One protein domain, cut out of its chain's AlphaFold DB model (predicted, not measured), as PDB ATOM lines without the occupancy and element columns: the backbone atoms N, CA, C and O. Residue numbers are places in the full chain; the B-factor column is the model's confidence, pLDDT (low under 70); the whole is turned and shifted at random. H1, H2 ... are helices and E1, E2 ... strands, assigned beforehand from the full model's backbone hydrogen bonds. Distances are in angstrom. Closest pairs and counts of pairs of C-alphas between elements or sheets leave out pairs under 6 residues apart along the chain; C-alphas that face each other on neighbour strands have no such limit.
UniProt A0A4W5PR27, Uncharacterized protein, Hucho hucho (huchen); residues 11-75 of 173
ATOM      1  N   SER A  11      15.988  38.357  59.924       66.12
ATOM      2  CA  SER A  11      15.652  37.888  58.569       66.12
ATOM      3  C   SER A  11      16.441  38.640  57.491       66.12
ATOM      4  O   SER A  11      16.962  38.020  56.575       66.12
ATOM      5  N   PHE A  12      16.638  39.956  57.638       63.97
ATOM      6  CA  PHE A  12      17.464  40.739  56.711       63.97
ATOM      7  C   PHE A  12      18.948  40.339  56.755       63.97
ATOM      8  O   PHE A  12      19.630  40.339  55.733       63.97
ATOM      9  N   GLN A  13      19.475  39.981  57.929       61.03
ATOM     10  CA  GLN A  13      20.845  39.471  58.055       61.03
ATOM     11  C   GLN A  13      20.999  38.077  57.443       61.03
ATOM     12  O   GLN A  13      22.036  37.798  56.846       61.03
ATOM     13  N   GLU A  14      19.996  37.213  57.574       69.00
ATOM     14  CA  GLU A  14      19.953  35.902  56.918       69.00
ATOM     15  C   GLU A  14      19.867  36.054  55.394       69.00
ATOM     16  O   GLU A  14      20.704  35.494  54.694       69.00
ATOM     17  N   GLU A  15      18.989  36.923  54.886       66.75
ATOM     18  CA  GLU A  15      18.880  37.240  53.454       66.75
ATOM     19  C   GLU A  15      20.183  37.811  52.876       66.75
ATOM     20  O   GLU A  15      20.613  37.407  51.797       66.75
ATOM     21  N   LEU A  16      20.859  38.712  53.598       65.00
ATOM     22  CA  LEU A  16      22.172  39.220  53.191       65.00
ATOM     23  C   LEU A  16      23.246  38.124  53.201       65.00
ATOM     24  O   LEU A  16      24.092  38.085  52.309       65.00
ATOM     25  N   ASN A  17      23.234  37.233  54.196       63.88
ATOM     26  CA  ASN A  17      24.191  36.128  54.283       63.88
ATOM     27  C   ASN A  17      23.978  35.090  53.174       63.88
ATOM     28  O   ASN A  17      24.958  34.543  52.657       63.88
ATOM     29  N   ASP A  18      22.725  34.846  52.799       68.12
ATOM     30  CA  ASP A  18      22.358  33.978  51.686       68.12
ATOM     31  C   ASP A  18      22.694  34.632  50.340       68.12
ATOM     32  O   ASP A  18      23.207  33.955  49.447       68.12
ATOM     33  N   ALA A  19      22.540  35.955  50.220       70.88
ATOM     34  CA  ALA A  19      22.906  36.707  49.019       70.88
ATOM     35  C   ALA A  19      24.415  36.665  48.702       70.88
ATOM     36  O   ALA A  19      24.795  36.728  47.535       70.88
ATOM     37  N   VAL A  20      25.290  36.520  49.708       77.69
ATOM     38  CA  VAL A  20      26.741  36.331  49.491       77.69
ATOM     39  C   VAL A  20      27.057  34.916  48.974       77.69
ATOM     40  O   VAL A  20      28.046  34.725  48.265       77.69
ATOM     41  N   GLY A  21      26.234  33.914  49.307       89.12
ATOM     42  CA  GLY A  21      26.303  32.561  48.748       89.12
ATOM     43  C   GLY A  21      27.705  31.931  48.758       89.12
ATOM     44  O   GLY A  21      28.373  31.847  49.795       89.12
ATOM     45  N   PHE A  22      28.167  31.484  47.584       91.19
ATOM     46  CA  PHE A  22      29.454  30.797  47.413       91.19
ATOM     47  C   PHE A  22      30.672  31.687  47.695       91.19
ATOM     48  O   PHE A  22      31.725  31.177  48.087       91.19
ATOM     49  N   SER A  23      30.536  33.015  47.612       93.12
ATOM     50  CA  SER A  23      31.633  33.930  47.939       93.12
ATOM     51  C   SER A  23      32.131  33.716  49.369       93.12
ATOM     52  O   SER A  23      33.318  33.893  49.627       93.12
ATOM     53  N   ARG A  24      31.289  33.238  50.300       92.81
ATOM     54  CA  ARG A  24      31.708  32.877  51.669       92.81
ATOM     55  C   ARG A  24      32.844  31.851  51.690       92.81
ATOM     56  O   ARG A  24      33.745  31.967  52.521       92.81
ATOM     57  N   VAL A  25      32.829  30.881  50.773       95.31
ATOM     58  CA  VAL A  25      33.881  29.862  50.639       95.31
ATOM     59  C   VAL A  25      35.180  30.509  50.167       95.31
ATOM     60  O   VAL A  25      36.225  30.297  50.781       95.31
ATOM     61  N   ILE A  26      35.113  31.366  49.145       95.69
ATOM     62  CA  ILE A  26      36.279  32.098  48.628       95.69
ATOM     63  C   ILE A  26      36.890  32.997  49.710       95.69
ATOM     64  O   ILE A  26      38.101  32.971  49.928       95.69
ATOM     65  N   HIS A  27      36.060  33.711  50.474       94.25
ATOM     66  CA  HIS A  27      36.519  34.519  51.604       94.25
ATOM     67  C   HIS A  27      37.175  33.666  52.700       94.25
ATOM     68  O   HIS A  27      38.155  34.097  53.304       94.25
ATOM     69  N   ALA A  28      36.665  32.460  52.972       96.81
ATOM     70  CA  ALA A  28      37.272  31.548  53.940       96.81
ATOM     71  C   ALA A  28      38.638  31.026  53.462       96.81
ATOM     72  O   ALA A  28      39.584  30.983  54.252       96.81
ATOM     73  N   ILE A  29      38.765  30.687  52.173       97.00
ATOM     74  CA  ILE A  29      40.042  30.301  51.554       97.00
ATOM     75  C   ILE A  29      41.041  31.455  51.662       97.00
ATOM     76  O   ILE A  29      42.136  31.252  52.189       97.00
ATOM     77  N   SER A  30      40.639  32.664  51.262       96.12
ATOM     78  CA  SER A  30      41.457  33.880  51.337       96.12
ATOM     79  C   SER A  30      41.961  34.148  52.758       96.12
ATOM     80  O   SER A  30      43.170  34.196  53.002       96.12
ATOM     81  N   LYS A  31      41.049  34.189  53.741       96.81
ATOM     82  CA  LYS A  31      41.380  34.424  55.159       96.81
ATOM     83  C   LYS A  31      42.279  33.351  55.765       96.81
ATOM     84  O   LYS A  31      42.961  33.621  56.750       96.81
ATOM     85  N   SER A  32      42.279  32.134  55.220       97.88
ATOM     86  CA  SER A  32      43.108  31.049  55.749       97.88
ATOM     87  C   SER A  32      44.610  31.279  55.538       97.88
ATOM     88  O   SER A  32      45.410  30.690  56.265       97.88
ATOM     89  N   GLY A  33      45.000  32.068  54.525       96.50
ATOM     90  CA  GLY A  33      46.401  32.280  54.141       96.50
ATOM     91  C   GLY A  33      47.151  31.004  53.727       96.50
ATOM     92  O   GLY A  33      48.384  30.999  53.629       96.50
ATOM     93  N   LYS A  34      46.434  29.891  53.527       97.94
ATOM     94  CA  LYS A  34      47.012  28.608  53.118       97.94
ATOM     95  C   LYS A  34      47.385  28.646  51.638       97.94
ATOM     96  O   LYS A  34      46.864  29.447  50.870       97.94
ATOM     97  N   LEU A  35      48.306  27.763  51.255       98.56
ATOM     98  CA  LEU A  35      48.684  27.585  49.856       98.56
ATOM     99  C   LEU A  35      47.486  27.054  49.061       98.56
ATOM    100  O   LEU A  35      46.942  26.006  49.413       98.56
ATOM    101  N   VAL A  36      47.127  27.754  47.992       98.62
ATOM    102  CA  VAL A  36      46.154  27.324  46.987       98.62
ATOM    103  C   VAL A  36      46.931  26.831  45.773       98.62
ATOM    104  O   VAL A  36      47.800  27.529  45.253       98.62
ATOM    105  N   VAL A  37      46.652  25.601  45.357       98.69
ATOM    106  CA  VAL A  37      47.356  24.933  44.261       98.69
ATOM    107  C   VAL A  37      46.392  24.759  43.095       98.69
ATOM    108  O   VAL A  37      45.273  24.297  43.300       98.69
ATOM    109  N   GLY A  38      46.841  25.096  41.891       98.56
ATOM    110  CA  GLY A  38      46.105  24.877  40.647       98.56
ATOM    111  C   GLY A  38      47.004  24.323  39.542       98.56
ATOM    112  O   GLY A  38      48.192  24.049  39.746       98.56
ATOM    113  N   HIS A  39      46.437  24.124  38.359       98.62
ATOM    114  CA  HIS A  39      47.160  23.661  37.183       98.62
ATOM    115  C   HIS A  39      46.750  24.504  35.983       98.62
ATOM    116  O   HIS A  39      45.607  24.412  35.552       98.62
ATOM    117  N   ASN A  40      47.674  25.293  35.426       98.12
ATOM    118  CA  ASN A  40      47.355  26.264  34.377       98.12
ATOM    119  C   ASN A  40      46.242  27.244  34.801       98.12
ATOM    120  O   ASN A  40      45.288  27.488  34.063       98.12
ATOM    121  N   MET A  41      46.362  27.780  36.016       98.00
ATOM    122  CA  MET A  41      45.242  28.313  36.797       98.00
ATOM    123  C   MET A  41      44.934  29.797  36.577       98.00
ATOM    124  O   MET A  41      44.204  30.403  37.361       98.00
ATOM    125  N   LEU A  42      45.496  30.420  35.538       97.94
ATOM    126  CA  LEU A  42      45.296  31.850  35.279       97.94
ATOM    127  C   LEU A  42      43.805  32.185  35.126       97.94
ATOM    128  O   LEU A  42      43.306  33.100  35.779       97.94
ATOM    129  N   LEU A  43      43.092  31.422  34.294       97.94
ATOM    130  CA  LEU A  43      41.664  31.640  34.063       97.94
ATOM    131  C   LEU A  43      40.827  31.299  35.297       97.94
ATOM    132  O   LEU A  43      39.883  32.027  35.594       97.94
ATOM    133  N   ASP A  44      41.198  30.262  36.052       98.00
ATOM    134  CA  ASP A  44      40.528  29.914  37.310       98.00
ATOM    135  C   ASP A  44      40.594  31.076  38.306       98.00
ATOM    136  O   ASP A  44      39.581  31.467  38.890       98.00
ATOM    137  N   VAL A  45      41.775  31.681  38.460       98.12
ATOM    138  CA  VAL A  45      41.987  32.846  39.329       98.12
ATOM    139  C   VAL A  45      41.192  34.048  38.822       98.12
ATOM    140  O   VAL A  45      40.461  34.659  39.601       98.12
ATOM    141  N   MET A  46      41.279  34.363  37.525       98.00
ATOM    142  CA  MET A  46      40.548  35.486  36.930       98.00
ATOM    143  C   MET A  46      39.037  35.352  37.133       98.00
ATOM    144  O   MET A  46      38.400  36.281  37.625       98.00
ATOM    145  N   HIS A  47      38.456  34.197  36.806       97.81
ATOM    146  CA  HIS A  47      37.021  33.974  36.963       97.81
ATOM    147  C   HIS A  47      36.596  33.964  38.428       97.81
ATOM    148  O   HIS A  47      35.559  34.537  38.753       97.81
ATOM    149  N   THR A  48      37.403  33.385  39.319       97.31
ATOM    150  CA  THR A  48      37.086  33.364  40.751       97.31
ATOM    151  C   THR A  48      37.055  34.775  41.335       97.31
ATOM    152  O   THR A  48      36.122  35.123  42.055       97.31
ATOM    153  N   ILE A  49      38.034  35.618  40.993       96.81
ATOM    154  CA  ILE A  49      38.058  37.020  41.431       96.81
ATOM    155  C   ILE A  49      36.874  37.777  40.829       96.81
ATOM    156  O   ILE A  49      36.135  38.422  41.573       96.81
ATOM    157  N   HIS A  50      36.654  37.638  39.517       96.62
ATOM    158  CA  HIS A  50      35.598  38.352  38.803       96.62
ATOM    159  C   HIS A  50      34.200  38.073  39.361       96.62
ATOM    160  O   HIS A  50      33.386  38.984  39.493       96.62
ATOM    161  N   GLN A  51      33.918  36.806  39.669       95.06
ATOM    162  CA  GLN A  51      32.585  36.360  40.068       95.06
ATOM    163  C   GLN A  51      32.329  36.512  41.569       95.06
ATOM    164  O   GLN A  51      31.192  36.764  41.962       95.06
ATOM    165  N   PHE A  52      33.356  36.352  42.412       94.00
ATOM    166  CA  PHE A  52      33.161  36.213  43.861       94.00
ATOM    167  C   PHE A  52      33.830  37.300  44.707       94.00
ATOM    168  O   PHE A  52      33.631  37.312  45.924       94.00
ATOM    169  N   TYR A  53      34.612  38.198  44.099       90.69
ATOM    170  CA  TYR A  53      35.329  39.250  44.821       90.69
ATOM    171  C   TYR A  53      35.068  40.648  44.251       90.69
ATOM    172  O   TYR A  53      34.442  41.470  44.918       90.69
ATOM    173  N   CYS A  54      35.517  40.931  43.026       91.44
ATOM    174  CA  CYS A  54      35.300  42.217  42.365       91.44
ATOM    175  C   CYS A  54      35.420  42.091  40.845       91.44
ATOM    176  O   CYS A  54      36.040  41.160  40.336       91.44
ATOM    177  N   VAL A  55      34.889  43.072  40.109       95.44
ATOM    178  CA  VAL A  55      35.157  43.206  38.668       95.44
ATOM    179  C   VAL A  55      36.673  43.239  38.441       95.44
ATOM    180  O   VAL A  55      37.409  43.799  39.256       95.44
ATOM    181  N   LEU A  56      37.142  42.596  37.365       96.25
ATOM    182  CA  LEU A  56      38.574  42.546  37.089       96.25
ATOM    183  C   LEU A  56      39.057  43.958  36.749       96.25
ATOM    184  O   LEU A  56      38.404  44.626  35.944       96.25
ATOM    185  N   PRO A  57      40.162  44.418  37.349       95.50
ATOM    186  CA  PRO A  57      40.741  45.698  36.985       95.50
ATOM    187  C   PRO A  57      41.289  45.650  35.554       95.50
ATOM    188  O   PRO A  57      41.629  44.583  35.036       95.50
ATOM    189  N   GLU A  58      41.372  46.816  34.918       95.06
ATOM    190  CA  GLU A  58      41.876  46.943  33.545       95.06
ATOM    191  C   GLU A  58      43.406  46.823  33.475       95.06
ATOM    192  O   GLU A  58      43.938  46.326  32.480       95.06
ATOM    193  N   ASP A  59      44.117  47.243  34.531       97.62
ATOM    194  CA  ASP A  59      45.575  47.155  34.612       97.62
ATOM    195  C   ASP A  59      46.053  45.825  35.212       97.62
ATOM    196  O   ASP A  59      45.500  45.284  36.176       97.62
ATOM    197  N   LEU A  60      47.150  45.305  34.659       96.50
ATOM    198  CA  LEU A  60      47.742  44.046  35.101       96.50
ATOM    199  C   LEU A  60      48.327  44.128  36.521       96.50
ATOM    200  O   LEU A  60      48.331  43.119  37.229       96.50
ATOM    201  N   ASN A  61      48.870  45.271  36.940       97.44
ATOM    202  CA  ASN A  61      49.435  45.418  38.283       97.44
ATOM    203  C   ASN A  61      48.323  45.433  39.326       97.44
ATOM    204  O   ASN A  61      48.410  44.677  40.291       97.44
ATOM    205  N   ASP A  62      47.241  46.160  39.062       97.31
ATOM    206  CA  ASP A  62      46.048  46.144  39.908       97.31
ATOM    207  C   ASP A  62      45.478  44.720  40.016       97.31
ATOM    208  O   ASP A  62      45.149  44.249  41.106       97.31
ATOM    209  N   PHE A  63      45.438  43.969  38.905       97.31
ATOM    210  CA  PHE A  63      45.007  42.567  38.932       97.31
ATOM    211  C   PHE A  63      45.908  41.699  39.821       97.31
ATOM    212  O   PHE A  63      45.414  40.845  40.564       97.31
ATOM    213  N   LYS A  64      47.228  41.912  39.782       97.38
ATOM    214  CA  LYS A  64      48.177  41.203  40.652       97.38
ATOM    215  C   LYS A  64      47.973  41.558  42.121       97.38
ATOM    216  O   LYS A  64      48.015  40.653  42.952       97.38
ATOM    217  N   GLU A  65      47.738  42.827  42.442       97.12
ATOM    218  CA  GLU A  65      47.460  43.273  43.812       97.12
ATOM    219  C   GLU A  65      46.175  42.638  44.350       97.12
ATOM    220  O   GLU A  65      46.182  42.033  45.425       97.12
ATOM    221  N   VAL A  66      45.091  42.666  43.566       96.94
ATOM    222  CA  VAL A  66      43.831  41.995  43.920       96.94
ATOM    223  C   VAL A  66      44.051  40.492  44.093       96.94
ATOM    224  O   VAL A  66      43.606  39.912  45.083       96.94
ATOM    225  N   THR A  67      44.791  39.856  43.183       97.38
ATOM    226  CA  THR A  67      45.098  38.423  43.268       97.38
ATOM    227  C   THR A  67      45.847  38.078  44.551       97.38
ATOM    228  O   THR A  67      45.492  37.104  45.206       97.38
ATOM    229  N   GLN A  68      46.837  38.876  44.957       95.69
ATOM    230  CA  GLN A  68      47.586  38.649  46.199       95.69
ATOM    231  C   GLN A  68      46.735  38.872  47.455       95.69
ATOM    232  O   GLN A  68      46.942  38.188  48.458       95.69
ATOM    233  N   CYS A  69      45.758  39.779  47.409       94.94
ATOM    234  CA  CYS A  69      44.784  39.949  48.487       94.94
ATOM    235  C   CYS A  69      43.855  38.730  48.616       94.94
ATOM    236  O   CYS A  69      43.609  38.245  49.721       94.94
ATOM    237  N   VAL A  70      43.348  38.214  47.492       95.88
ATOM    238  CA  VAL A  70      42.399  37.089  47.481       95.88
ATOM    239  C   VAL A  70      43.108  35.763  47.755       95.88
ATOM    240  O   VAL A  70      42.672  34.994  48.607       95.88
ATOM    241  N   PHE A  71      44.232  35.509  47.089       97.44
ATOM    242  CA  PHE A  71      45.037  34.299  47.220       97.44
ATOM    243  C   PHE A  71      46.492  34.660  47.544       97.44
ATOM    244  O   PHE A  71      47.338  34.723  46.651       97.44
ATOM    245  N   PRO A  72      46.833  34.836  48.835       96.56
ATOM    246  CA  PRO A  72      48.173  35.269  49.242       96.56
ATOM    247  C   PRO A  72      49.297  34.315  48.823       96.56
ATOM    248  O   PRO A  72      50.464  34.707  48.749       96.56
ATOM    249  N   ARG A  73      48.961  33.037  48.609       98.00
ATOM    250  CA  ARG A  73      49.898  31.978  48.237       98.00
ATOM    251  C   ARG A  73      49.268  31.083  47.175       98.00
ATOM    252  O   ARG A  73      48.494  30.191  47.512       98.00
ATOM    253  N   LEU A  74      49.644  31.302  45.924       98.38
ATOM    254  CA  LEU A  74      49.300  30.489  44.762       98.38
ATOM    255  C   LEU A  74      50.487  29.635  44.326       98.38
ATOM    256  O   LEU A  74      51.637  30.058  44.440       98.38
ATOM    257  N   LEU A  75      50.209  28.446  43.799       98.69
ATOM    258  CA  LEU A  75      51.190  27.633  43.090       98.69
ATOM    259  C   LEU A  75      50.531  26.939  41.906       98.69
ATOM    260  O   LEU A  75      49.586  26.166  42.072       98.69
TER     261      LEU A  75
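What this domain is: This is residues 11 to 75 of the 173 residues of an uncharacterized protein of Hucho hucho (huchen) (UniProt A0A4W5PR27). Three helices at steep angles, H2, H3 and H4, make a small body, and residues 11 to 19 of H1 stick out from it as an arm. At the body's edge, residues 36 to 37 of E1 pair parallel with residues 74 to 75. The printed part has 65 residues, mostly helix, ordered H1, H2, E1, H3, H4; it is only just loose, close to compact, with radius of gyration of the C-alphas 13.0 A and spans of 40 by 27 by 17 A.

How they stand to each other: Start at H1, residues 11 to 20; it and H2, residues 23 to 32, meet only through their link. H4, residues 60 to 70, touches H2 about perpendicular, at 82 degrees; their closest C-alphas, of Ser 30 and Val 70, are 5.1 A apart. H4 only just touches H3, residues 42 to 52, with 3 pairs of C-alphas within 8 A, the closest Ile 49 and Thr 67 at 7.4 A. E1, residues 36 to 38, pairs with no named strand. In the four helices every O i to N i+4 pair is within hydrogen-bond range.

Where its parts are: Find C-alpha 11 at (15.652, 37.888, 58.569), where H1 begins its 14.4 A. H2 spans 14.2 A, E1 6.8 A and H3 15.5 A; H4, 15.2 A, ends at C-alpha 70, (42.399, 37.089, 47.481).

The domain as a whole: The printed part has no cut and no long link; residues 11 to 18 have pLDDT under 70.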